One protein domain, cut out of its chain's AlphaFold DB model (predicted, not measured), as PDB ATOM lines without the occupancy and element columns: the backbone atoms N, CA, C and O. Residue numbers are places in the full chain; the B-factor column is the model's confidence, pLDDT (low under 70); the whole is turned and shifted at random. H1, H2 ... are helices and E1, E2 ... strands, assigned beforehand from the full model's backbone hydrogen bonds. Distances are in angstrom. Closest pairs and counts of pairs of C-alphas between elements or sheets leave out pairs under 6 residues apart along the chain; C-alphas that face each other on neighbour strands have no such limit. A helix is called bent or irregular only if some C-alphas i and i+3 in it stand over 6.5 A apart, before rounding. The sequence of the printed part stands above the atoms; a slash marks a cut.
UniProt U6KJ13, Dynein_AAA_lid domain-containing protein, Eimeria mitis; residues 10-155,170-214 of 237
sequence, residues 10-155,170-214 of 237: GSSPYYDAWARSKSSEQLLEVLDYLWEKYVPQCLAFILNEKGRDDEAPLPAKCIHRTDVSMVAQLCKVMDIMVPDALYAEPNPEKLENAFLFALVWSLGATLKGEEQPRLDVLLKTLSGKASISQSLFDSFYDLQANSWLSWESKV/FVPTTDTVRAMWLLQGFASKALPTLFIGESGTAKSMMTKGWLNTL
ATOM      1  N   GLY A  10       1.438   9.111  13.856       84.38
ATOM      2  CA  GLY A  10       2.510   9.462  14.787       84.38
ATOM      3  C   GLY A  10       3.484  10.518  14.244       84.38
ATOM      4  O   GLY A  10       3.232  11.203  13.251       84.38
ATOM      5  N   SER A  11       4.624  10.661  14.920       91.88
ATOM      6  CA  SER A  11       5.654  11.661  14.598       91.88
ATOM      7  C   SER A  11       6.797  11.166  13.706       91.88
ATOM      8  O   SER A  11       7.508  11.994  13.136       91.88
ATOM      9  N   SER A  12       6.944   9.848  13.531       92.88
ATOM     10  CA  SER A  12       7.992   9.239  12.692       92.88
ATOM     11  C   SER A  12       7.951   9.714  11.232       92.88
ATOM     12  O   SER A  12       8.981  10.187  10.764       92.88
ATOM     13  N   PRO A  13       6.799   9.764  10.528       94.31
ATOM     14  CA  PRO A  13       6.782  10.190   9.125       94.31
ATOM     15  C   PRO A  13       7.304  11.615   8.899       94.31
ATOM     16  O   PRO A  13       7.889  11.908   7.858       94.31
ATOM     17  N   TYR A  14       7.105  12.512   9.874       95.38
ATOM     18  CA  TYR A  14       7.663  13.862   9.810       95.38
ATOM     19  C   TYR A  14       9.192  13.824   9.919       95.38
ATOM     20  O   TYR A  14       9.882  14.485   9.140       95.38
ATOM     21  N   TYR A  15       9.714  13.066  10.887       96.81
ATOM     22  CA  TYR A  15      11.153  12.918  11.090       96.81
ATOM     23  C   TYR A  15      11.821  12.276   9.877       96.81
ATOM     24  O   TYR A  15      12.799  12.821   9.377       96.81
ATOM     25  N   ASP A  16      11.247  11.198   9.347       95.00
ATOM     26  CA  ASP A  16      11.773  10.483   8.184       95.00
ATOM     27  C   ASP A  16      11.849  11.391   6.955       95.00
ATOM     28  O   ASP A  16      12.842  11.388   6.227       95.00
ATOM     29  N   ALA A  17      10.811  12.203   6.722       95.88
ATOM     30  CA  ALA A  17      10.801  13.172   5.632       95.88
ATOM     31  C   ALA A  17      11.895  14.238   5.807       95.88
ATOM     32  O   ALA A  17      12.574  14.591   4.841       95.88
ATOM     33  N   TRP A  18      12.097  14.730   7.033       96.69
ATOM     34  CA  TRP A  18      13.177  15.666   7.341       96.69
ATOM     35  C   TRP A  18      14.559  15.020   7.181       96.69
ATOM     36  O   TRP A  18      15.415  15.606   6.521       96.69
ATOM     37  N   ALA A  19      14.777  13.815   7.706       95.69
ATOM     38  CA  ALA A  19      16.047  13.105   7.609       95.69
ATOM     39  C   ALA A  19      16.413  12.854   6.140       95.69
ATOM     40  O   ALA A  19      17.491  13.247   5.700       95.69
ATOM     41  N   ARG A  20      15.473  12.330   5.339       94.56
ATOM     42  CA  ARG A  20      15.648  12.083   3.891       94.56
ATOM     43  C   ARG A  20      15.868  13.346   3.067       94.56
ATOM     44  O   ARG A  20      16.399  13.255   1.965       94.56
ATOM     45  N   SER A  21      15.490  14.517   3.580       93.56
ATOM     46  CA  SER A  21      15.827  15.789   2.932       93.56
ATOM     47  C   SER A  21      17.323  16.123   3.011       93.56
ATOM     48  O   SER A  21      17.794  16.995   2.281       93.56
ATOM     49  N   LYS A  22      18.082  15.434   3.875       87.31
ATOM     50  CA  LYS A  22      19.530  15.579   4.019       87.31
ATOM     51  C   LYS A  22      20.214  14.531   3.131       87.31
ATOM     52  O   LYS A  22      20.129  13.339   3.389       87.31
ATOM     53  N   SER A  23      20.870  14.964   2.057       75.31
ATOM     54  CA  SER A  23      21.278  14.145   0.895       75.31
ATOM     55  C   SER A  23      22.279  12.989   1.121       75.31
ATOM     56  O   SER A  23      22.734  12.409   0.139       75.31
ATOM     57  N   SER A  24      22.674  12.660   2.357       85.44
ATOM     58  CA  SER A  24      23.749  11.700   2.663       85.44
ATOM     59  C   SER A  24      23.206  10.400   3.270       85.44
ATOM     60  O   SER A  24      22.580  10.428   4.324       85.44
ATOM     61  N   GLU A  25      23.479   9.246   2.648       88.62
ATOM     62  CA  GLU A  25      23.048   7.930   3.165       88.62
ATOM     63  C   GLU A  25      23.676   7.602   4.527       88.62
ATOM     64  O   GLU A  25      22.987   7.140   5.430       88.62
ATOM     65  N   GLN A  26      24.960   7.924   4.714       91.25
ATOM     66  CA  GLN A  26      25.646   7.742   6.000       91.25
ATOM     67  C   GLN A  26      25.001   8.578   7.109       91.25
ATOM     68  O   GLN A  26      24.928   8.152   8.259       91.25
ATOM     69  N   LEU A  27      24.524   9.780   6.773       94.38
ATOM     70  CA  LEU A  27      23.808  10.618   7.724       94.38
ATOM     71  C   LEU A  27      22.465   9.988   8.103       94.38
ATOM     72  O   LEU A  27      22.108  10.042   9.276       94.38
ATOM     73  N   LEU A  28      21.740   9.395   7.149       95.38
ATOM     74  CA  LEU A  28      20.473   8.715   7.433       95.38
ATOM     75  C   LEU A  28      20.661   7.585   8.441       95.38
ATOM     76  O   LEU A  28      19.929   7.547   9.421       95.38
ATOM     77  N   GLU A  29      21.689   6.748   8.285       95.94
ATOM     78  CA  GLU A  29      21.981   5.682   9.254       95.94
ATOM     79  C   GLU A  29      22.225   6.231  10.669       95.94
ATOM     80  O   GLU A  29      21.730   5.682  11.657       95.94
ATOM     81  N   VAL A  30      22.957   7.346  10.781       97.31
ATOM     82  CA  VAL A  30      23.189   8.013  12.070       97.31
ATOM     83  C   VAL A  30      21.886   8.591  12.628       97.31
ATOM     84  O   VAL A  30      21.601   8.413  13.810       97.31
ATOM     85  N   LEU A  31      21.085   9.277  11.810       97.38
ATOM     86  CA  LEU A  31      19.819   9.879  12.238       97.38
ATOM     87  C   LEU A  31      18.777   8.825  12.636       97.38
ATOM     88  O   LEU A  31      18.058   9.051  13.610       97.38
ATOM     89  N   ASP A  32      18.723   7.691  11.943       96.81
ATOM     90  CA  ASP A  32      17.854   6.558  12.272       96.81
ATOM     91  C   ASP A  32      18.276   5.937  13.610       96.81
ATOM     92  O   ASP A  32      17.447   5.724  14.497       96.81
ATOM     93  N   TYR A  33      19.584   5.744  13.823       97.75
ATOM     94  CA  TYR A  33      20.109   5.288  15.111       97.75
ATOM     95  C   TYR A  33      19.747   6.244  16.260       97.75
ATOM     96  O   TYR A  33      19.309   5.805  17.326       97.75
ATOM     97  N   LEU A  34      19.909   7.556  16.057       98.31
ATOM     98  CA  LEU A  34      19.576   8.569  17.064       98.31
ATOM     99  C   LEU A  34      18.069   8.617  17.352       98.31
ATOM    100  O   LEU A  34      17.671   8.759  18.512       98.31
ATOM    101  N   TRP A  35      17.231   8.460  16.326       97.50
ATOM    102  CA  TRP A  35      15.786   8.356  16.492       97.50
ATOM    103  C   TRP A  35      15.423   7.192  17.411       97.50
ATOM    104  O   TRP A  35      14.866   7.430  18.485       97.50
ATOM    105  N   GLU A  36      15.805   5.969  17.034       97.06
ATOM    106  CA  GLU A  36      15.482   4.739  17.770       97.06
ATOM    107  C   GLU A  36      15.977   4.792  19.216       97.06
ATOM    108  O   GLU A  36      15.291   4.375  20.155       97.06
ATOM    109  N   LYS A  37      17.163   5.368  19.419       97.50
ATOM    110  CA  LYS A  37      17.780   5.479  20.736       97.50
ATOM    111  C   LYS A  37      17.031   6.428  21.668       97.50
ATOM    112  O   LYS A  37      16.864   6.101  22.844       97.50
ATOM    113  N   TYR A  38      16.605   7.596  21.182       98.25
ATOM    114  CA  TYR A  38      16.160   8.686  22.056       98.25
ATOM    115  C   TYR A  38      14.681   9.037  21.938       98.25
ATOM    116  O   TYR A  38      14.023   9.229  22.965       98.25
ATOM    117  N   VAL A  39      14.148   9.186  20.724       97.25
ATOM    118  CA  VAL A  39      12.867   9.882  20.521       97.25
ATOM    119  C   VAL A  39      11.683   9.098  21.095       97.25
ATOM    120  O   VAL A  39      10.933   9.699  21.873       97.25
ATOM    121  N   PRO A  40      11.524   7.781  20.845       94.31
ATOM    122  CA  PRO A  40      10.451   6.997  21.451       94.31
ATOM    123  C   PRO A  40      10.472   7.045  22.981       94.31
ATOM    124  O   PRO A  40       9.428   7.219  23.608       94.31
ATOM    125  N   GLN A  41      11.659   6.967  23.590       93.56
ATOM    126  CA  GLN A  41      11.813   6.994  25.048       93.56
ATOM    127  C   GLN A  41      11.489   8.370  25.635       93.56
ATOM    128  O   GLN A  41      10.803   8.465  26.653       93.56
ATOM    129  N   CYS A  42      11.905   9.450  24.967       95.12
ATOM    130  CA  CYS A  42      11.568  10.813  25.377       95.12
ATOM    131  C   CYS A  42      10.065  11.090  25.234       95.12
ATOM    132  O   CYS A  42       9.451  11.652  26.139       95.12
ATOM    133  N   LEU A  43       9.443  10.676  24.125       93.75
ATOM    134  CA  LEU A  43       7.999  10.827  23.931       93.75
ATOM    135  C   LEU A  43       7.214   9.991  24.943       93.75
ATOM    136  O   LEU A  43       6.258  10.503  25.525       93.75
ATOM    137  N   ALA A  44       7.643   8.763  25.238       91.00
ATOM    138  CA  ALA A  44       7.045   7.953  26.294       91.00
ATOM    139  C   ALA A  44       7.153   8.642  27.665       91.00
ATOM    140  O   ALA A  44       6.162   8.766  28.391       91.00
ATOM    141  N   PHE A  45       8.325   9.194  27.983       91.38
ATOM    142  CA  PHE A  45       8.538   9.965  29.203       91.38
ATOM    143  C   PHE A  45       7.663  11.231  29.293       91.38
ATOM    144  O   PHE A  45       7.290  11.629  30.394       91.38
ATOM    145  N   ILE A  46       7.277  11.869  28.185       92.19
ATOM    146  CA  ILE A  46       6.510  13.135  28.212       92.19
ATOM    147  C   ILE A  46       4.993  12.921  28.051       92.19
ATOM    148  O   ILE A  46       4.180  13.676  28.611       92.19
ATOM    149  N   LEU A  47       4.599  11.927  27.254       88.75
ATOM    150  CA  LEU A  47       3.231  11.737  26.765       88.75
ATOM    151  C   LEU A  47       2.580  10.433  27.233       88.75
ATOM    152  O   LEU A  47       1.358  10.418  27.373       88.75
ATOM    153  N   ASN A  48       3.337   9.357  27.485       80.62
ATOM    154  CA  ASN A  48       2.717   8.071  27.811       80.62
ATOM    155  C   ASN A  48       2.243   8.032  29.265       80.62
ATOM    156  O   ASN A  48       3.040   7.976  30.205       80.62
ATOM    157  N   GLU A  49       0.918   8.008  29.409       61.59
ATOM    158  CA  GLU A  49       0.194   7.814  30.671       61.59
ATOM    159  C   GLU A  49       0.089   6.332  31.070       61.59
ATOM    160  O   GLU A  49      -0.234   6.022  32.212       61.59
ATOM    161  N   LYS A  50       0.337   5.407  30.128       52.19
ATOM    162  CA  LYS A  50       0.191   3.954  30.303       52.19
ATOM    163  C   LYS A  50       1.517   3.243  30.029       52.19
ATOM    164  O   LYS A  50       2.158   3.539  29.025       52.19
ATOM    165  N   GLY A  51       1.883   2.282  30.880       50.84
ATOM    166  CA  GLY A  51       3.054   1.417  30.673       50.84
ATOM    167  C   GLY A  51       4.372   1.953  31.235       50.84
ATOM    168  O   GLY A  51       5.428   1.596  30.730       50.84
ATOM    169  N   ARG A  52       4.315   2.822  32.250       56.31
ATOM    170  CA  ARG A  52       5.485   3.132  33.074       56.31
ATOM    171  C   ARG A  52       5.622   2.073  34.156       56.31
ATOM    172  O   ARG A  52       4.695   1.893  34.943       56.31
ATOM    173  N   ASP A  53       6.750   1.373  34.156       57.62
ATOM    174  CA  ASP A  53       7.107   0.448  35.236       57.62
ATOM    175  C   ASP A  53       7.465   1.217  36.518       57.62
ATOM    176  O   ASP A  53       7.330   0.696  37.625       57.62
ATOM    177  N   ASP A  54       7.886   2.480  36.383       61.81
ATOM    178  CA  ASP A  54       7.986   3.417  37.486       61.81
ATOM    179  C   ASP A  54       6.601   4.013  37.782       61.81
ATOM    180  O   ASP A  54       6.015   4.699  36.950       61.81
ATOM    181  N   GLU A  55       6.077   3.839  38.999       64.81
ATOM    182  CA  GLU A  55       4.853   4.516  39.488       64.81
ATOM    183  C   GLU A  55       4.983   6.062  39.531       64.81
ATOM    184  O   GLU A  55       4.196   6.765  40.169       64.81
ATOM    185  N   ALA A  56       6.004   6.624  38.883       69.06
ATOM    186  CA  ALA A  56       6.285   8.037  38.866       69.06
ATOM    187  C   ALA A  56       5.207   8.792  38.071       69.06
ATOM    188  O   ALA A  56       4.846   8.400  36.955       69.06
ATOM    189  N   PRO A  57       4.730   9.936  38.593       78.19
ATOM    190  CA  PRO A  57       3.716  10.726  37.918       78.19
ATOM    191  C   PRO A  57       4.207  11.215  36.550       78.19
ATOM    192  O   PRO A  57       5.411  11.425  36.318       78.19
ATOM    193  N   LEU A  58       3.243  11.428  35.649       84.75
ATOM    194  CA  LEU A  58       3.457  12.141  34.392       84.75
ATOM    195  C   LEU A  58       4.138  13.482  34.678       84.75
ATOM    196  O   LEU A  58       3.707  14.185  35.595       84.75
ATOM    197  N   PRO A  59       5.166  13.859  33.903       88.81
ATOM    198  CA  PRO A  59       5.871  15.090  34.175       88.81
ATOM    199  C   PRO A  59       4.961  16.294  33.930       88.81
ATOM    200  O   PRO A  59       4.231  16.369  32.929       88.81
ATOM    201  N   ALA A  60       5.015  17.258  34.843       91.56
ATOM    202  CA  ALA A  60       4.326  18.524  34.681       91.56
ATOM    203  C   ALA A  60       4.843  19.292  33.447       91.56
ATOM    204  O   ALA A  60       6.043  19.487  33.251       91.56
ATOM    205  N   LYS A  61       3.911  19.778  32.621       92.50
ATOM    206  CA  LYS A  61       4.199  20.518  31.383       92.50
ATOM    207  C   LYS A  61       3.874  22.001  31.535       92.50
ATOM    208  O   LYS A  61       2.924  22.368  32.228       92.50
ATOM    209  N   CYS A  62       4.657  22.858  30.884       91.81
ATOM    210  CA  CYS A  62       4.382  24.294  30.782       91.81
ATOM    211  C   CYS A  62       3.425  24.619  29.621       91.81
ATOM    212  O   CYS A  62       2.727  25.630  29.661       91.81
ATOM    213  N   ILE A  63       3.355  23.743  28.612       92.31
ATOM    214  CA  ILE A  63       2.457  23.862  27.462       92.31
ATOM    215  C   ILE A  63       2.055  22.480  26.939       92.31
ATOM    216  O   ILE A  63       2.854  21.545  26.913       92.31
ATOM    217  N   HIS A  64       0.810  22.350  26.481       90.19
ATOM    218  CA  HIS A  64       0.364  21.157  25.767       90.19
ATOM    219  C   HIS A  64       0.865  21.181  24.320       90.19
ATOM    220  O   HIS A  64       0.658  22.151  23.590       90.19
ATOM    221  N   ARG A  65       1.524  20.099  23.897       92.12
ATOM    222  CA  ARG A  65       2.050  19.910  22.540       92.12
ATOM    223  C   ARG A  65       1.793  18.477  22.093       92.12
ATOM    224  O   ARG A  65       1.790  17.569  22.921       92.12
ATOM    225  N   THR A  66       1.575  18.297  20.797       92.44
ATOM    226  CA  THR A  66       1.516  16.972  20.173       92.44
ATOM    227  C   THR A  66       2.925  16.433  19.941       92.44
ATOM    228  O   THR A  66       3.878  17.208  19.842       92.44
ATOM    229  N   ASP A  67       3.049  15.117  19.813       93.00
ATOM    230  CA  ASP A  67       4.292  14.427  19.457       93.00
ATOM    231  C   ASP A  67       4.914  14.975  18.159       93.00
ATOM    232  O   ASP A  67       6.072  15.391  18.159       93.00
ATOM    233  N   VAL A  68       4.122  15.097  17.086       94.50
ATOM    234  CA  VAL A  68       4.546  15.656  15.791       94.50
ATOM    235  C   VAL A  68       5.105  17.060  15.978       94.50
ATOM    236  O   VAL A  68       6.124  17.415  15.396       94.50
ATOM    237  N   SER A  69       4.467  17.873  16.821       94.75
ATOM    238  CA  SER A  69       4.903  19.245  17.035       94.75
ATOM    239  C   SER A  69       6.200  19.349  17.841       94.75
ATOM    240  O   SER A  69       6.939  20.316  17.645       94.75
ATOM    241  N   MET A  70       6.466  18.405  18.747       96.81
ATOM    242  CA  MET A  70       7.737  18.325  19.470       96.81
ATOM    243  C   MET A  70       8.857  17.847  18.539       96.81
ATOM    244  O   MET A  70       9.909  18.480  18.477       96.81
ATOM    245  N   VAL A  71       8.608  16.800  17.748       97.88
ATOM    246  CA  VAL A  71       9.566  16.268  16.760       97.88
ATOM    247  C   VAL A  71       9.858  17.279  15.650       97.88
ATOM    248  O   VAL A  71      11.005  17.448  15.242       97.88
ATOM    249  N   ALA A  72       8.861  18.047  15.214       97.50
ATOM    250  CA  ALA A  72       9.082  19.138  14.273       97.50
ATOM    251  C   ALA A  72      10.016  20.214  14.838       97.50
ATOM    252  O   ALA A  72      10.823  20.782  14.102       97.50
ATOM    253  N   GLN A  73       9.927  20.498  16.139       97.81
ATOM    254  CA  GLN A  73      10.842  21.421  16.802       97.81
ATOM    255  C   GLN A  73      12.244  20.819  16.955       97.81
ATOM    256  O   GLN A  73      13.211  21.540  16.745       97.81
ATOM    257  N   LEU A  74      12.360  19.516  17.232       98.50
ATOM    258  CA  LEU A  74      13.638  18.795  17.256       98.50
ATOM    259  C   LEU A  74      14.388  18.965  15.928       98.50
ATOM    260  O   LEU A  74      15.527  19.423  15.922       98.50
ATOM    261  N   CYS A  75      13.713  18.694  14.808       98.06
ATOM    262  CA  CYS A  75      14.274  18.844  13.461       98.06
ATOM    263  C   CYS A  75      14.740  20.286  13.186       98.06
ATOM    264  O   CYS A  75      15.818  20.512  12.646       98.06
ATOM    265  N   LYS A  76      13.951  21.282  13.611       97.88
ATOM    266  CA  LYS A  76      14.297  22.703  13.450       97.88
ATOM    267  C   LYS A  76      15.509  23.109  14.285       97.88
ATOM    268  O   LYS A  76      16.358  23.836  13.789       97.88
ATOM    269  N   VAL A  77      15.607  22.647  15.535       98.00
ATOM    270  CA  VAL A  77      16.777  22.934  16.383       98.00
ATOM    271  C   VAL A  77      18.030  22.264  15.819       98.00
ATOM    272  O   VAL A  77      19.089  22.887  15.811       98.00
ATOM    273  N   MET A  78      17.903  21.053  15.271       97.50
ATOM    274  CA  MET A  78      18.988  20.406  14.529       97.50
ATOM    275  C   MET A  78      19.446  21.266  13.344       97.50
ATOM    276  O   MET A  78      20.634  21.549  13.251       97.50
ATOM    277  N   ASP A  79      18.526  21.765  12.513       96.06
ATOM    278  CA  ASP A  79      18.853  22.612  11.349       96.06
ATOM    279  C   ASP A  79      19.470  23.973  11.713       96.06
ATOM    280  O   ASP A  79      20.179  24.580  10.907       96.06
ATOM    281  N   ILE A  80      19.162  24.487  12.903       95.88
ATOM    282  CA  ILE A  80      19.758  25.711  13.452       95.88
ATOM    283  C   ILE A  80      21.192  25.449  13.906       95.88
ATOM    284  O   ILE A  80      22.070  26.290  13.722       95.88
ATOM    285  N   MET A  81      21.413  24.304  14.547       95.00
ATOM    286  CA  MET A  81      22.665  23.993  15.215       95.00
ATOM    287  C   MET A  81      23.699  23.405  14.254       95.00
ATOM    288  O   MET A  81      24.859  23.808  14.271       95.00
ATOM    289  N   VAL A  82      23.288  22.443  13.431       95.50
ATOM    290  CA  VAL A  82      24.173  21.630  12.599       95.50
ATOM    291  C   VAL A  82      24.342  22.285  11.224       95.50
ATOM    292  O   VAL A  82      23.361  22.447  10.498       95.50
ATOM    293  N   PRO A  83      25.572  22.663  10.832       94.06
ATOM    294  CA  PRO A  83      25.819  23.232   9.514       94.06
ATOM    295  C   PRO A  83      25.704  22.165   8.419       94.06
ATOM    296  O   PRO A  83      26.056  21.004   8.637       94.06
ATOM    297  N   ASP A  84      25.331  22.581   7.206       92.94
ATOM    298  CA  ASP A  84      25.165  21.678   6.055       92.94
ATOM    299  C   ASP A  84      26.430  20.859   5.744       92.94
ATOM    300  O   ASP A  84      26.338  19.707   5.329       92.94
ATOM    301  N   ALA A  85      27.618  21.408   6.023       93.12
ATOM    302  CA  ALA A  85      28.886  20.691   5.882       93.12
ATOM    303  C   ALA A  85      28.978  19.448   6.790       93.12
ATOM    304  O   ALA A  85      29.481  18.415   6.362       93.12
ATOM    305  N   LEU A  86      28.457  19.522   8.022       94.00
ATOM    306  CA  LEU A  86      28.429  18.379   8.939       94.00
ATOM    307  C   LEU A  86      27.327  17.375   8.564       94.00
ATOM    308  O   LEU A  86      27.443  16.198   8.886       94.00
ATOM    309  N   TYR A  87      26.276  17.807   7.863       93.88
ATOM    310  CA  TYR A  87      25.324  16.875   7.255       93.88
ATOM    311  C   TYR A  87      25.909  16.150   6.039       93.88
ATOM    312  O   TYR A  87      25.625  14.971   5.834       93.88
ATOM    313  N   ALA A  88      26.731  16.831   5.238       91.75
ATOM    314  CA  ALA A  88      27.407  16.220   4.098       91.75
ATOM    315  C   ALA A  88      28.448  15.178   4.541       91.75
ATOM    316  O   ALA A  88      28.498  14.086   3.975       91.75
ATOM    317  N   GLU A  89      29.228  15.491   5.579       92.69
ATOM    318  CA  GLU A  89      30.260  14.617   6.149       92.69
ATOM    319  C   GLU A  89      29.945  14.311   7.627       92.69
ATOM    320  O   GLU A  89      30.465  14.976   8.533       92.69
ATOM    321  N   PRO A  90      29.061  13.331   7.899       93.88
ATOM    322  CA  PRO A  90      28.544  13.086   9.239       93.88
ATOM    323  C   PRO A  90      29.631  12.585  10.191       93.88
ATOM    324  O   PRO A  90      30.293  11.575   9.957       93.88
ATOM    325  N   ASN A  91      29.760  13.259  11.334       95.44
ATOM    326  CA  ASN A  91      30.501  12.756  12.485       95.44
ATOM    327  C   ASN A  91      29.498  12.264  13.547       95.44
ATOM    328  O   ASN A  91      28.805  13.105  14.132       95.44
ATOM    329  N   PRO A  92      29.415  10.947  13.826       95.81
ATOM    330  CA  PRO A  92      28.400  10.392  14.724       95.81
ATOM    331  C   PRO A  92      28.410  10.984  16.136       95.81
ATOM    332  O   PRO A  92      27.351  11.258  16.690       95.81
ATOM    333  N   GLU A  93      29.590  11.244  16.705       95.50
ATOM    334  CA  GLU A  93      29.710  11.809  18.053       95.50
ATOM    335  C   GLU A  93      29.211  13.261  18.102       95.50
ATOM    336  O   GLU A  93      28.466  13.637  19.013       95.50
ATOM    337  N   LYS A  94      29.594  14.086  17.117       97.12
ATOM    338  CA  LYS A  94      29.116  15.474  17.041       97.12
ATOM    339  C   LYS A  94      27.610  15.539  16.833       97.12
ATOM    340  O   LYS A  94      26.938  16.354  17.463       97.12
ATOM    341  N   LEU A  95      27.088  14.671  15.969       97.44
ATOM    342  CA  LEU A  95      25.660  14.580  15.691       97.44
ATOM    343  C   LEU A  95      24.882  14.110  16.919       97.44
ATOM    344  O   LEU A  95      23.865  14.715  17.228       97.44
ATOM    345  N   GLU A  96      25.372  13.118  17.665       97.81
ATOM    346  CA  GLU A  96      24.721  12.662  18.899       97.81
ATOM    347  C   GLU A  96      24.661  13.771  19.958       97.81
ATOM    348  O   GLU A  96      23.603  14.016  20.537       97.81
ATOM    349  N   ASN A  97      25.757  14.501  20.186       97.44
ATOM    350  CA  ASN A  97      25.757  15.615  21.139       97.44
ATOM    351  C   ASN A  97      24.836  16.769  20.694       97.44
ATOM    352  O   ASN A  97      24.103  17.321  21.519       97.44
ATOM    353  N   ALA A  98      24.823  17.105  19.399       97.94
ATOM    354  CA  ALA A  98      23.885  18.083  18.849       97.94
ATOM    355  C   ALA A  98      22.429  17.615  18.999       97.94
ATOM    356  O   ALA A  98      21.558  18.407  19.356       97.94
ATOM    357  N   PHE A  99      22.170  16.320  18.813       98.44
ATOM    358  CA  PHE A  99      20.852  15.718  18.975       98.44
ATOM    359  C   PHE A  99      20.367  15.769  20.424       98.44
ATOM    360  O   PHE A  99      19.222  16.138  20.674       98.44
ATOM    361  N   LEU A 100      21.242  15.488  21.397       98.31
ATOM    362  CA  LEU A 100      20.944  15.650  22.826       98.31
ATOM    363  C   LEU A 100      20.577  17.096  23.167       98.31
ATOM    364  O   LEU A 100      19.577  17.338  23.843       98.31
ATOM    365  N   PHE A 101      21.350  18.061  22.666       97.81
ATOM    366  CA  PHE A 101      21.034  19.475  22.835       97.81
ATOM    367  C   PHE A 101      19.679  19.815  22.192       97.81
ATOM    368  O   PHE A 101      18.833  20.463  22.811       97.81
ATOM    369  N   ALA A 102      19.426  19.328  20.979       98.50
ATOM    370  CA  ALA A 102      18.174  19.568  20.280       98.50
ATOM    371  C   ALA A 102      16.967  18.949  21.003       98.50
ATOM    372  O   ALA A 102      15.915  19.585  21.057       98.50
ATOM    373  N   LEU A 103      17.105  17.773  21.626       98.50
ATOM    374  CA  LEU A 103      16.068  17.142  22.457       98.50
ATOM    375  C   LEU A 103      15.698  17.999  23.671       98.50
ATOM    376  O   LEU A 103      14.509  18.194  23.943       98.50
ATOM    377  N   VAL A 104      16.696  18.555  24.363       97.69
ATOM    378  CA  VAL A 104      16.494  19.473  25.496       97.69
ATOM    379  C   VAL A 104      15.681  20.696  25.064       97.69
ATOM    380  O   VAL A 104      14.688  21.033  25.707       97.69
ATOM    381  N   TRP A 105      16.031  21.310  23.932       96.88
ATOM    382  CA  TRP A 105      15.396  22.542  23.438       96.88
ATOM    383  C   TRP A 105      14.192  22.322  22.501       96.88
ATOM    384  O   TRP A 105      13.686  23.268  21.888       96.88
ATOM    385  N   SER A 106      13.689  21.088  22.417       97.50
ATOM    386  CA  SER A 106      12.465  20.738  21.687       97.50
ATOM    387  C   SER A 106      11.460  20.012  22.579       97.50
ATOM    388  O   SER A 106      10.517  20.627  23.074       97.50
ATOM    389  N   LEU A 107      11.667  18.720  22.821       97.12
ATOM    390  CA  LEU A 107      10.824  17.882  23.667       97.12
ATOM    391  C   LEU A 107      10.916  18.346  25.130       97.12
ATOM    392  O   LEU A 107       9.892  18.605  25.770       97.12
ATOM    393  N   GLY A 108      12.140  18.537  25.631       96.44
ATOM    394  CA  GLY A 108      12.406  18.986  27.000       96.44
ATOM    395  C   GLY A 108      11.888  20.391  27.308       96.44
ATOM    396  O   GLY A 108      11.471  20.655  28.432       96.44
ATOM    397  N   ALA A 109      11.801  21.266  26.303       94.50
ATOM    398  CA  ALA A 109      11.298  22.632  26.453       94.50
ATOM    399  C   ALA A 109       9.809  22.701  26.852       94.50
ATOM    400  O   ALA A 109       9.331  23.750  27.281       94.50
ATOM    401  N   THR A 110       9.065  21.598  26.719       94.31
ATOM    402  CA  THR A 110       7.652  21.511  27.126       94.31
ATOM    403  C   THR A 110       7.462  21.225  28.615       94.31
ATOM    404  O   THR A 110       6.351  21.359  29.135       94.31
ATOM    405  N   LEU A 111       8.533  20.835  29.304       94.94
ATOM    406  CA  LEU A 111       8.522  20.460  30.709       94.94
ATOM    407  C   LEU A 111       8.587  21.689  31.619       94.94
ATOM    408  O   LEU A 111       9.213  22.701  31.294       94.94
ATOM    409  N   LYS A 112       7.967  21.591  32.797       93.50
ATOM    410  CA  LYS A 112       8.270  22.514  33.896       93.50
ATOM    411  C   LYS A 112       9.677  22.240  34.432       93.50
ATOM    412  O   LYS A 112      10.165  21.117  34.349       93.50
ATOM    413  N   GLY A 113      10.301  23.263  35.020       91.69
ATOM    414  CA  GLY A 113      11.675  23.191  35.537       91.69
ATOM    415  C   GLY A 113      11.930  22.007  36.478       91.69
ATOM    416  O   GLY A 113      12.957  21.352  36.375       91.69
ATOM    417  N   GLU A 114      10.954  21.670  37.321       93.31
ATOM    418  CA  GLU A 114      11.016  20.563  38.292       93.31
ATOM    419  C   GLU A 114      11.182  19.177  37.640       93.31
ATOM    420  O   GLU A 114      11.704  18.257  38.262       93.31
ATOM    421  N   GLU A 115      10.779  19.027  36.376       94.06
ATOM    422  CA  GLU A 115      10.840  17.763  35.632       94.06
ATOM    423  C   GLU A 115      12.101  17.640  34.770       94.06
ATOM    424  O   GLU A 115      12.445  16.546  34.315       94.06
ATOM    425  N   GLN A 116      12.813  18.749  34.546       94.81
ATOM    426  CA  GLN A 116      14.039  18.775  33.748       94.81
ATOM    427  C   GLN A 116      15.113  17.805  34.275       94.81
ATOM    428  O   GLN A 116      15.687  17.093  33.450       94.81
ATOM    429  N   PRO A 117      15.344  17.659  35.602       94.94
ATOM    430  CA  PRO A 117      16.303  16.681  36.118       94.94
ATOM    431  C   PRO A 117      15.975  15.230  35.743       94.94
ATOM    432  O   PRO A 117      16.883  14.439  35.498       94.94
ATOM    433  N   ARG A 118      14.689  14.861  35.655       93.94
ATOM    434  CA  ARG A 118      14.279  13.500  35.264       93.94
ATOM    435  C   ARG A 118      14.613  13.222  33.798       93.94
ATOM    436  O   ARG A 118      15.141  12.155  33.490       93.94
ATOM    437  N   LEU A 119      14.355  14.187  32.907       95.38
ATOM    438  CA  LEU A 119      14.738  14.058  31.499       95.38
ATOM    439  C   LEU A 119      16.266  14.098  31.320       95.38
ATOM    440  O   LEU A 119      16.791  13.342  30.508       95.38
ATOM    441  N   ASP A 120      16.981  14.919  32.092       96.81
ATOM    442  CA  ASP A 120      18.450  14.968  32.084       96.81
ATOM    443  C   ASP A 120      19.062  13.593  32.392       96.81
ATOM    444  O   ASP A 120      19.884  13.087  31.626       96.81
ATOM    445  N   VAL A 121      18.595  12.942  33.465       95.19
ATOM    446  CA  VAL A 121      19.034  11.591  33.850       95.19
ATOM    447  C   VAL A 121      18.726  10.569  32.757       95.19
ATOM    448  O   VAL A 121      19.588   9.741  32.443       95.19
ATOM    449  N   LEU A 122      17.537  10.626  32.149       95.25
ATOM    450  CA  LEU A 122      17.168   9.742  31.042       95.25
ATOM    451  C   LEU A 122      18.134   9.910  29.859       95.25
ATOM    452  O   LEU A 122      18.743   8.939  29.413       95.25
ATOM    453  N   LEU A 123      18.338  11.141  29.387       97.31
ATOM    454  CA  LEU A 123      19.206  11.437  28.244       97.31
ATOM    455  C   LEU A 123      20.668  11.044  28.500       97.31
ATOM    456  O   LEU A 123      21.325  10.470  27.622       97.31
ATOM    457  N   LYS A 124      21.188  11.302  29.704       96.56
ATOM    458  CA  LYS A 124      22.548  10.906  30.104       96.56
ATOM    459  C   LYS A 124      22.714   9.394  30.208       96.56
ATOM    460  O   LYS A 124      23.740   8.874  29.775       96.56
ATOM    461  N   THR A 125      21.707   8.692  30.727       95.88
ATOM    462  CA  THR A 125      21.697   7.223  30.777       95.88
ATOM    463  C   THR A 125      21.724   6.641  29.368       95.88
ATOM    464  O   THR A 125      22.591   5.828  29.060       95.88
ATOM    465  N   LEU A 126      20.845   7.116  28.482       96.00
ATOM    466  CA  LEU A 126      20.763   6.630  27.102       96.00
ATOM    467  C   LEU A 126      22.029   6.905  26.296       96.00
ATOM    468  O   LEU A 126      22.487   6.052  25.542       96.00
ATOM    469  N   SER A 127      22.623   8.085  26.459       96.25
ATOM    470  CA  SER A 127      23.867   8.453  25.775       96.25
ATOM    471  C   SER A 127      25.127   7.819  26.369       96.25
ATOM    472  O   SER A 127      26.191   7.931  25.766       96.25
ATOM    473  N   GLY A 128      25.050   7.191  27.546       95.00
ATOM    474  CA  GLY A 128      26.235   6.758  28.289       95.00
ATOM    475  C   GLY A 128      27.089   7.925  28.811       95.00
ATOM    476  O   GLY A 128      28.241   7.722  29.190       95.00
ATOM    477  N   LYS A 129      26.546   9.151  28.847       90.69
ATOM    478  CA  LYS A 129      27.245  10.382  29.264       90.69
ATOM    479  C   LYS A 129      26.899  10.798  30.697       90.69
ATOM    480  O   LYS A 129      26.825  11.982  31.016       90.69
ATOM    481  N   ALA A 130      26.725   9.820  31.586       85.38
ATOM    482  CA  ALA A 130      26.471  10.052  33.013       85.38
ATOM    483  C   ALA A 130      27.600  10.827  33.724       85.38
ATOM    484  O   ALA A 130      27.378  11.403  34.784       85.38
ATOM    485  N   SER A 131      28.802  10.872  33.136       82.12
ATOM    486  CA  SER A 131      29.947  11.642  33.635       82.12
ATOM    487  C   SER A 131      29.835  13.156  33.415       82.12
ATOM    488  O   SER A 131      30.611  13.901  34.015       82.12
ATOM    489  N   ILE A 132      28.893  13.634  32.590       85.38
ATOM    490  CA  ILE A 132      28.618  15.069  32.455       85.38
ATOM    491  C   ILE A 132      27.973  15.547  33.763       85.38
ATOM    492  O   ILE A 132      26.800  15.281  34.034       85.38
ATOM    493  N   SER A 133      28.762  16.250  34.578       85.44
ATOM    494  CA  SER A 133      28.361  16.710  35.911       85.44
ATOM    495  C   SER A 133      27.255  17.764  35.867       85.44
ATOM    496  O   SER A 133      26.362  17.755  36.711       85.44
ATOM    497  N   GLN A 134      27.291  18.655  34.877       92.12
ATOM    498  CA  GLN A 134      26.295  19.706  34.698       92.12
ATOM    499  C   GLN A 134      25.035  19.169  34.002       92.12
ATOM    500  O   GLN A 134      25.107  18.255  33.181       92.12
ATOM    501  N   SER A 135      23.865  19.712  34.336       95.31
ATOM    502  CA  SER A 135      22.614  19.411  33.626       95.31
ATOM    503  C   SER A 135      22.720  19.802  32.151       95.31
ATOM    504  O   SER A 135      23.205  20.887  31.839       95.31
ATOM    505  N   LEU A 136      22.201  18.974  31.242       96.44
ATOM    506  CA  LEU A 136      22.107  19.289  29.814       96.44
ATOM    507  C   LEU A 136      21.244  20.538  29.555       96.44
ATOM    508  O   LEU A 136      21.459  21.227  28.563       96.44
ATOM    509  N   PHE A 137      20.317  20.875  30.462       95.88
ATOM    510  CA  PHE A 137      19.551  22.130  30.425       95.88
ATOM    511  C   PHE A 137      20.407  23.354  30.777       95.88
ATOM    512  O   PHE A 137      20.150  24.463  30.303       95.88
ATOM    513  N   ASP A 138      21.457  23.149  31.574       95.12
ATOM    514  CA  ASP A 138      22.401  24.190  31.965       95.12
ATOM    515  C   ASP A 138      23.649  24.250  31.087       95.12
ATOM    516  O   ASP A 138      24.427  25.204  31.188       95.12
ATOM    517  N   SER A 139      23.784  23.310  30.155       95.06
ATOM    518  CA  SER A 139      24.898  23.235  29.226       95.06
ATOM    519  C   SER A 139      24.525  23.648  27.797       95.06
ATOM    520  O   SER A 139      23.430  23.410  27.288       95.06
ATOM    521  N   PHE A 140      25.487  24.268  27.128       95.12
ATOM    522  CA  PHE A 140      25.494  24.588  25.712       95.12
ATOM    523  C   PHE A 140      26.491  23.669  25.011       95.12
ATOM    524  O   PHE A 140      27.657  23.623  25.402       95.12
ATOM    525  N   TYR A 141      26.058  22.947  23.979       95.69
ATOM    526  CA  TYR A 141      26.984  22.146  23.185       95.69
ATOM    527  C   TYR A 141      27.616  23.004  22.086       95.69
ATOM    528  O   TYR A 141      26.932  23.513  21.198       95.69
ATOM    529  N   ASP A 142      28.933  23.175  22.155       94.62
ATOM    530  CA  ASP A 142      29.706  23.910  21.165       94.62
ATOM    531  C   ASP A 142      30.237  22.943  20.099       94.62
ATOM    532  O   ASP A 142      31.160  22.161  20.335       94.62
ATOM    533  N   LEU A 143      29.638  22.996  18.907       93.75
ATOM    534  CA  LEU A 143      29.988  22.131  17.774       93.75
ATOM    535  C   LEU A 143      31.414  22.346  17.249       93.75
ATOM    536  O   LEU A 143      32.028  21.408  16.719       93.75
ATOM    537  N   GLN A 144      31.937  23.570  17.366       91.00
ATOM    538  CA  GLN A 144      33.285  23.895  16.904       91.00
ATOM    539  C   GLN A 144      34.316  23.308  17.863       91.00
ATOM    540  O   GLN A 144      35.219  22.593  17.427       91.00
ATOM    541  N   ALA A 145      34.127  23.534  19.165       92.31
ATOM    542  CA  ALA A 145      34.995  22.991  20.205       92.31
ATOM    543  C   ALA A 145      34.747  21.499  20.503       92.31
ATOM    544  O   ALA A 145      35.523  20.894  21.236       92.31
ATOM    545  N   ASN A 146      33.666  20.916  19.971       92.62
ATOM    546  CA  ASN A 146      33.180  19.573  20.299       92.62
ATOM    547  C   ASN A 146      33.092  19.335  21.818       92.62
ATOM    548  O   ASN A 146      33.589  18.337  22.336       92.62
ATOM    549  N   SER A 147      32.509  20.283  22.552       93.31
ATOM    550  CA  SER A 147      32.464  20.215  24.015       93.31
ATOM    551  C   SER A 147      31.197  20.832  24.592       93.31
ATOM    552  O   SER A 147      30.565  21.699  23.990       93.31
ATOM    553  N   TRP A 148      30.818  20.359  25.777       94.56
ATOM    554  CA  TRP A 148      29.731  20.928  26.563       94.56
ATOM    555  C   TRP A 148      30.278  22.057  27.440       94.56
ATOM    556  O   TRP A 148      31.174  21.840  28.254       94.56
ATOM    557  N   LEU A 149      29.736  23.257  27.266       93.69
ATOM    558  CA  LEU A 149      30.071  24.461  28.023       93.69
ATOM    559  C   LEU A 149      28.908  24.834  28.943       93.69
ATOM    560  O   LEU A 149      27.759  24.536  28.635       93.69
ATOM    561  N   SER A 150      29.165  25.538  30.042       94.62
ATOM    562  CA  SER A 150      28.081  26.094  30.864       94.62
ATOM    563  C   SER A 150      27.439  27.291  30.161       94.62
ATOM    564  O   SER A 150      28.156  28.176  29.685       94.62
ATOM    565  N   TRP A 151      26.106  27.389  30.161       94.56
ATOM    566  CA  TRP A 151      25.421  28.604  29.695       94.56
ATOM    567  C   TRP A 151      25.834  29.850  30.483       94.56
ATOM    568  O   TRP A 151      25.880  30.939  29.919       94.56
ATOM    569  N   GLU A 152      26.183  29.695  31.760       93.25
ATOM    570  CA  GLU A 152      26.671  30.789  32.604       93.25
ATOM    571  C   GLU A 152      27.945  31.424  32.030       93.25
ATOM    572  O   GLU A 152      28.086  32.643  32.027       93.25
ATOM    573  N   SER A 153      28.828  30.617  31.429       92.44
ATOM    574  CA  SER A 153      30.054  31.117  30.789       92.44
ATOM    575  C   SER A 153      29.798  31.979  29.547       92.44
ATOM    576  O   SER A 153      30.691  32.693  29.097       92.44
ATOM    577  N   LYS A 154      28.581  31.923  28.986       90.44
ATOM    578  CA  LYS A 154      28.149  32.715  27.826       90.44
ATOM    579  C   LYS A 154      27.434  34.008  28.242       90.44
ATOM    580  O   LYS A 154      27.084  34.800  27.369       90.44
ATOM    581  N   VAL A 155      27.198  34.233  29.540       91.56
ATOM    582  CA  VAL A 155      26.567  35.464  30.033       91.56
ATOM    583  C   VAL A 155      27.586  36.607  29.981       91.56
ATOM    584  O   VAL A 155      28.631  36.522  30.629       91.56
ATOM    585  N   PHE A 170      18.292  46.393  31.231       79.50
ATOM    586  CA  PHE A 170      18.119  44.987  30.872       79.50
ATOM    587  C   PHE A 170      19.397  44.228  31.217       79.50
ATOM    588  O   PHE A 170      20.409  44.369  30.533       79.50
ATOM    589  N   VAL A 171      19.352  43.451  32.300       83.94
ATOM    590  CA  VAL A 171      20.489  42.650  32.762       83.94
ATOM    591  C   VAL A 171      20.459  41.294  32.053       83.94
ATOM    592  O   VAL A 171      19.492  40.550  32.232       83.94
ATOM    593  N   PRO A 172      21.496  40.939  31.275       85.44
ATOM    594  CA  PRO A 172      21.629  39.608  30.710       85.44
ATOM    595  C   PRO A 172      21.762  38.567  31.824       85.44
ATOM    596  O   PRO A 172      22.674  38.616  32.645       85.44
ATOM    597  N   THR A 173      20.847  37.609  31.839       90.44
ATOM    598  CA  THR A 173      20.915  36.393  32.650       90.44
ATOM    599  C   THR A 173      21.086  35.173  31.753       90.44
ATOM    600  O   THR A 173      20.840  35.234  30.544       90.44
ATOM    601  N   THR A 174      21.433  34.036  32.349       91.88
ATOM    602  CA  THR A 174      21.530  32.747  31.656       91.88
ATOM    603  C   THR A 174      20.275  32.437  30.831       91.88
ATOM    604  O   THR A 174      20.381  32.049  29.669       91.88
ATOM    605  N   ASP A 175      19.085  32.702  31.375       88.81
ATOM    606  CA  ASP A 175      17.812  32.475  30.679       88.81
ATOM    607  C   ASP A 175      17.615  33.405  29.483       88.81
ATOM    608  O   ASP A 175      17.178  32.958  28.422       88.81
ATOM    609  N   THR A 176      17.986  34.684  29.610       90.06
ATOM    610  CA  THR A 176      17.909  35.615  28.474       90.06
ATOM    611  C   THR A 176      18.886  35.237  27.366       90.06
ATOM    612  O   THR A 176      18.530  35.328  26.196       90.06
ATOM    613  N   VAL A 177      20.084  34.751  27.708       92.50
ATOM    614  CA  VAL A 177      21.087  34.312  26.728       92.50
ATOM    615  C   VAL A 177      20.615  33.057  25.994       92.50
ATOM    616  O   VAL A 177      20.671  33.018  24.765       92.50
ATOM    617  N   ARG A 178      20.068  32.069  26.714       93.31
ATOM    618  CA  ARG A 178      19.452  30.861  26.127       93.31
ATOM    619  C   ARG A 178      18.318  31.216  25.167       93.31
ATOM    620  O   ARG A 178      18.296  30.767  24.022       93.31
ATOM    621  N   ALA A 179      17.382  32.042  25.630       92.94
ATOM    622  CA  ALA A 179      16.222  32.440  24.845       92.94
ATOM    623  C   ALA A 179      16.617  33.280  23.619       92.94
ATOM    624  O   ALA A 179      16.041  33.097  22.549       92.94
ATOM    625  N   MET A 180      17.628  34.146  23.748       92.94
ATOM    626  CA  MET A 180      18.173  34.922  22.635       92.94
ATOM    627  C   MET A 180      18.861  34.034  21.597       92.94
ATOM    628  O   MET A 180      18.637  34.221  20.403       92.94
ATOM    629  N   TRP A 181      19.646  33.044  22.031       94.94
ATOM    630  CA  TRP A 181      20.290  32.091  21.125       94.94
ATOM    631  C   TRP A 181      19.253  31.327  20.291       94.94
ATOM    632  O   TRP A 181      19.378  31.244  19.069       94.94
ATOM    633  N   LEU A 182      18.177  30.849  20.929       95.62
ATOM    634  CA  LEU A 182      17.062  30.215  20.221       95.62
ATOM    635  C   LEU A 182      16.362  31.199  19.277       95.62
ATOM    636  O   LEU A 182      16.128  30.862  18.120       95.62
ATOM    637  N   LEU A 183      16.053  32.421  19.727       95.44
ATOM    638  CA  LEU A 183      15.413  33.439  18.886       95.44
ATOM    639  C   LEU A 183      16.209  33.689  17.603       95.44
ATOM    640  O   LEU A 183      15.650  33.607  16.513       95.44
ATOM    641  N   GLN A 184      17.509  33.947  17.743       94.88
ATOM    642  CA  GLN A 184      18.420  34.204  16.630       94.88
ATOM    643  C   GLN A 184      18.533  32.996  15.702       94.88
ATOM    644  O   GLN A 184      18.461  33.148  14.484       94.88
ATOM    645  N   GLY A 185      18.649  31.794  16.268       95.81
ATOM    646  CA  GLY A 185      18.700  30.556  15.505       95.81
ATOM    647  C   GLY A 185      17.462  30.362  14.630       95.81
ATOM    648  O   GLY A 185      17.575  30.245  13.410       95.81
ATOM    649  N   PHE A 186      16.271  30.404  15.228       96.44
ATOM    650  CA  PHE A 186      15.013  30.261  14.490       96.44
ATOM    651  C   PHE A 186      14.823  31.387  13.465       96.44
ATOM    652  O   PHE A 186      14.444  31.116  12.323       96.44
ATOM    653  N   ALA A 187      15.154  32.627  13.829       94.56
ATOM    654  CA  ALA A 187      15.080  33.769  12.924       94.56
ATOM    655  C   ALA A 187      15.997  33.623  11.702       94.56
ATOM    656  O   ALA A 187      15.563  33.916  10.590       94.56
ATOM    657  N   SER A 188      17.217  33.097  11.871       93.62
ATOM    658  CA  SER A 188      18.162  32.870  10.764       93.62
ATOM    659  C   SER A 188      17.636  31.901   9.696       93.62
ATOM    660  O   SER A 188      18.096  31.911   8.557       93.62
ATOM    661  N   LYS A 189      16.647  31.074  10.054       94.12
ATOM    662  CA  LYS A 189      15.955  30.134   9.161       94.12
ATOM    663  C   LYS A 189      14.537  30.598   8.800       94.12
ATOM    664  O   LYS A 189      13.762  29.807   8.270       94.12
ATOM    665  N   ALA A 190      14.181  31.849   9.109       93.56
ATOM    666  CA  ALA A 190      12.841  32.416   8.937       93.56
ATOM    667  C   ALA A 190      11.723  31.575   9.595       93.56
ATOM    668  O   ALA A 190      10.604  31.478   9.088       93.56
ATOM    669  N   LEU A 191      12.025  30.946  10.736       94.56
ATOM    670  CA  LEU A 191      11.082  30.107  11.468       94.56
ATOM    671  C   LEU A 191      10.362  30.914  12.561       94.56
ATOM    672  O   LEU A 191      11.015  31.613  13.338       94.56
ATOM    673  N   PRO A 192       9.026  30.794  12.685       93.31
ATOM    674  CA  PRO A 192       8.277  31.478  13.733       93.31
ATOM    675  C   PRO A 192       8.552  30.866  15.113       93.31
ATOM    676  O   PRO A 192       8.555  29.640  15.272       93.31
ATOM    677  N   THR A 193       8.693  31.730  16.120       92.38
ATOM    678  CA  THR A 193       9.022  31.359  17.506       92.38
ATOM    679  C   THR A 193       7.971  31.891  18.476       92.38
ATOM    680  O   THR A 193       7.552  33.043  18.381       92.38
ATOM    681  N   LEU A 194       7.562  31.058  19.436       92.19
ATOM    682  CA  LEU A 194       6.634  31.425  20.506       92.19
ATOM    683  C   LEU A 194       7.347  31.357  21.859       92.19
ATOM    684  O   LEU A 194       7.767  30.283  22.281       92.19
ATOM    685  N   PHE A 195       7.413  32.485  22.568       91.06
ATOM    686  CA  PHE A 195       7.855  32.523  23.961       91.06
ATOM    687  C   PHE A 195       6.666  32.463  24.915       91.06
ATOM    688  O   PHE A 195       5.760  33.295  24.852       91.06
ATOM    689  N   ILE A 196       6.705  31.512  25.846       89.94
ATOM    690  CA  ILE A 196       5.685  31.322  26.881       89.94
ATOM    691  C   ILE A 196       6.252  31.630  28.267       89.94
ATOM    692  O   ILE A 196       7.451  31.524  28.502       89.94
ATOM    693  N   GLY A 197       5.386  32.046  29.187       87.38
ATOM    694  CA  GLY A 197       5.732  32.280  30.589       87.38
ATOM    695  C   GLY A 197       4.867  33.369  31.212       87.38
ATOM    696  O   GLY A 197       4.099  34.035  30.518       87.38
ATOM    697  N   GLU A 198       5.054  33.607  32.503       86.88
ATOM    698  CA  GLU A 198       4.257  34.560  33.284       86.88
ATOM    699  C   GLU A 198       4.408  36.019  32.823       86.88
ATOM    700  O   GLU A 198       5.358  36.392  32.127       86.88
ATOM    701  N   SER A 199       3.454  36.877  33.181       84.44
ATOM    702  CA  SER A 199       3.579  38.309  32.896       84.44
ATOM    703  C   SER A 199       4.782  38.900  33.639       84.44
ATOM    704  O   SER A 199       5.093  38.490  34.751       84.44
ATOM    705  N   GLY A 200       5.472  39.862  33.025       80.25
ATOM    706  CA  GLY A 200       6.613  40.540  33.651       80.25
ATOM    707  C   GLY A 200       7.963  39.819  33.545       80.25
ATOM    708  O   GLY A 200       8.968  40.388  33.951       80.25
ATOM    709  N   THR A 201       8.056  38.637  32.925       82.44
ATOM    710  CA  THR A 201       9.336  37.899  32.792       82.44
ATOM    711  C   THR A 201      10.190  38.347  31.590       82.44
ATOM    712  O   THR A 201      10.765  37.526  30.879       82.44
ATOM    713  N   ALA A 202      10.194  39.646  31.285       83.31
ATOM    714  CA  ALA A 202      11.006  40.295  30.244       83.31
ATOM    715  C   ALA A 202      10.897  39.778  28.784       83.31
ATOM    716  O   ALA A 202      11.554  40.335  27.908       83.31
ATOM    717  N   LYS A 203      10.031  38.803  28.462       89.12
ATOM    718  CA  LYS A 203       9.863  38.239  27.098       89.12
ATOM    719  C   LYS A 203       9.679  39.300  26.008       89.12
ATOM    720  O   LYS A 203      10.373  39.284  24.992       89.12
ATOM    721  N   SER A 204       8.756  40.241  26.227       88.25
ATOM    722  CA  SER A 204       8.471  41.316  25.268       88.25
ATOM    723  C   SER A 204       9.636  42.294  25.144       88.25
ATOM    724  O   SER A 204       9.911  42.769  24.049       88.25
ATOM    725  N   MET A 205      10.329  42.578  26.251       87.06
ATOM    726  CA  MET A 205      11.501  43.454  26.260       87.06
ATOM    727  C   MET A 205      12.656  42.818  25.482       87.06
ATOM    728  O   MET A 205      13.218  43.466  24.611       87.06
ATOM    729  N   MET A 206      12.936  41.535  25.722       89.19
ATOM    730  CA  MET A 206      13.961  40.769  25.014       89.19
ATOM    731  C   MET A 206      13.678  40.697  23.507       89.19
ATOM    732  O   MET A 206      14.553  40.997  22.703       89.19
ATOM    733  N   THR A 207      12.444  40.347  23.124       90.69
ATOM    734  CA  THR A 207      12.063  40.221  21.706       90.69
ATOM    735  C   THR A 207      12.163  41.565  20.988       90.69
ATOM    736  O   THR A 207      12.737  41.639  19.908       90.69
ATOM    737  N   LYS A 208      11.661  42.648  21.601       89.00
ATOM    738  CA  LYS A 208      11.795  44.007  21.053       89.00
ATOM    739  C   LYS A 208      13.247  44.458  20.972       89.00
ATOM    740  O   LYS A 208      13.636  45.048  19.974       89.00
ATOM    741  N   GLY A 209      14.034  44.173  22.008       87.94
ATOM    742  CA  GLY A 209      15.459  44.480  22.044       87.94
ATOM    743  C   GLY A 209      16.188  43.853  20.864       87.94
ATOM    744  O   GLY A 209      16.907  44.553  20.168       87.94
ATOM    745  N   TRP A 210      15.926  42.572  20.589       90.19
ATOM    746  CA  TRP A 210      16.480  41.887  19.423       90.19
ATOM    747  C   TRP A 210      15.969  42.453  18.096       90.19
ATOM    748  O   TRP A 210      16.780  42.739  17.221       90.19
ATOM    749  N   LEU A 211      14.658  42.677  17.948       91.44
ATOM    750  CA  LEU A 211      14.092  43.250  16.720       91.44
ATOM    751  C   LEU A 211      14.739  44.599  16.382       91.44
ATOM    752  O   LEU A 211      15.113  44.822  15.240       91.44
ATOM    753  N   ASN A 212      14.965  45.456  17.379       90.00
ATOM    754  CA  ASN A 212      15.631  46.750  17.205       90.00
ATOM    755  C   ASN A 212      17.097  46.652  16.739       90.00
ATOM    756  O   ASN A 212      17.658  47.670  16.347       90.00
ATOM    757  N   THR A 213      17.726  45.472  16.807       89.56
ATOM    758  CA  THR A 213      19.074  45.245  16.250       89.56
ATOM    759  C   THR A 213      19.063  44.897  14.763       89.56
ATOM    760  O   THR A 213      20.124  44.892  14.144       89.56
ATOM    761  N   LEU A 214      17.893  44.588  14.195       90.94
ATOM    762  CA  LEU A 214      17.753  44.268  12.778       90.94
ATOM    763  C   LEU A 214      17.831  45.538  11.924       90.94
ATOM    764  O   LEU A 214      17.447  46.621  12.367       90.94
TER     765      LEU A 214
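AT A GLANCE: This is residues 10 to 155 and 170 to 214 of the 237 residues of the protein "Dynein_AAA_lid domain-containing protein" of Eimeria mitis (UniProt U6KJ13). A small antiparallel hairpin, E1 and E2, has its strand E1 over H5, which crosses H3 in the core of a helical body. H1 and arm H2a of the bent H2 pack on this core, while H8, with residues 185 to 188, meets residues 76 to 81 of H3 near their ends to make a corner, and H9 lies farther out beside residues 176 to 180 of H8. The 191 printed residues hold nine named helices and two strands, in the order H1 to H6, E1, E2, H7 to H9; the class is mostly helix. The whole is compact, with a radius of gyration of the C-alphas of 16.6 A and spans of 44 by 44 by 33 A.

IN THESE COORDINATES: Look first at E1, residues 139 to 142, and E2, residues 147 to 150. Find H5 at residues 92 to 104, 18.4 A long, and H3 at 67 to 81, 21.1 A. H1, residues 12 to 20, begins at C-alpha 12 (7.992, 9.239, 12.692). H2, residues 25 to 47, was assigned as one helix by its hydrogen bonds but is bent, with C-alphas 37 and 40 7.5 A apart; its arms are H2a, 25 to 37, and H2b, 40 to 47. H4 is 84 to 88, H7 is 151 to 154, and H8 is 174 to 188, 21.2 A. H6, 113 to 127, is only just irregular: C-alphas 114 and 117 are 6.9 A apart. H9, 203 to 211, ends at C-alpha 211 (14.092, 43.250, 16.720).

HOW THE PARTS SIT: In the hairpin E1 and E2, N 140 and O 149 are 2.7 A apart, within hydrogen-bond range. The closest C-alphas of H5 and E1, Phe 101 and Tyr 141, are 6.5 A apart. H5, with residues 98 to 103 alone, touches H3 at a steep tilt of 53 degrees, closest at C-alphas 77 and 102, 5.3 A. H3 touches H1, closest at C-alphas 15 and 71, 6.8 A. H1 and H2a, a helical hairpin, only just touch, with 3 pairs of C-alphas within 8 A, closest at 19 and 28, 6.2 A. H2a touches H5 with residues 30 to 34 alone, closest at C-alphas 30 and 92, 6.3 A. H4 is close to H2a but not clearly touching, closest at C-alphas 27 and 87, 6.5 A. H6 is close to H5 but not clearly touching, closest at C-alphas 100 and 123, 7.1 A. H2b is likewise close to H6 but not clearly touching, closest at C-alphas 42 and 119, 7.6 A. H8 touches H3 about perpendicular, at 87 degrees, closest at C-alphas 80 and 185, 5.4 A. H7 touches H8, closest at C-alphas 152 and 174, 5.6 A. H8 and H9 only just touch, with 3 pairs within 8 A, closest at C-alphas 176 and 206, 7.4 A. Helix packing is mostly crossed, only just: 2 of 6 touching pairs with a tilt are shallow. Each O i to N i+4 pair is within hydrogen-bond range in H1, H2a, H2b, H3, H4, H5, H8 and H9; H6 has 9 of 11, and H7 is too short for such a pair.

THE WHOLE: The two C-alphas farthest apart, Asp 53 and Asn 212, are 50.4 A apart. Residues 156 to 169 are cut out, and C-alphas 155 and 170 are 12.8 A apart. The links H2 to H3, H6 to E1 and H8 to H9 are long. Look for low confidence at residues 49 to 56, under 70; the mean pLDDT of the printed part is 91.6.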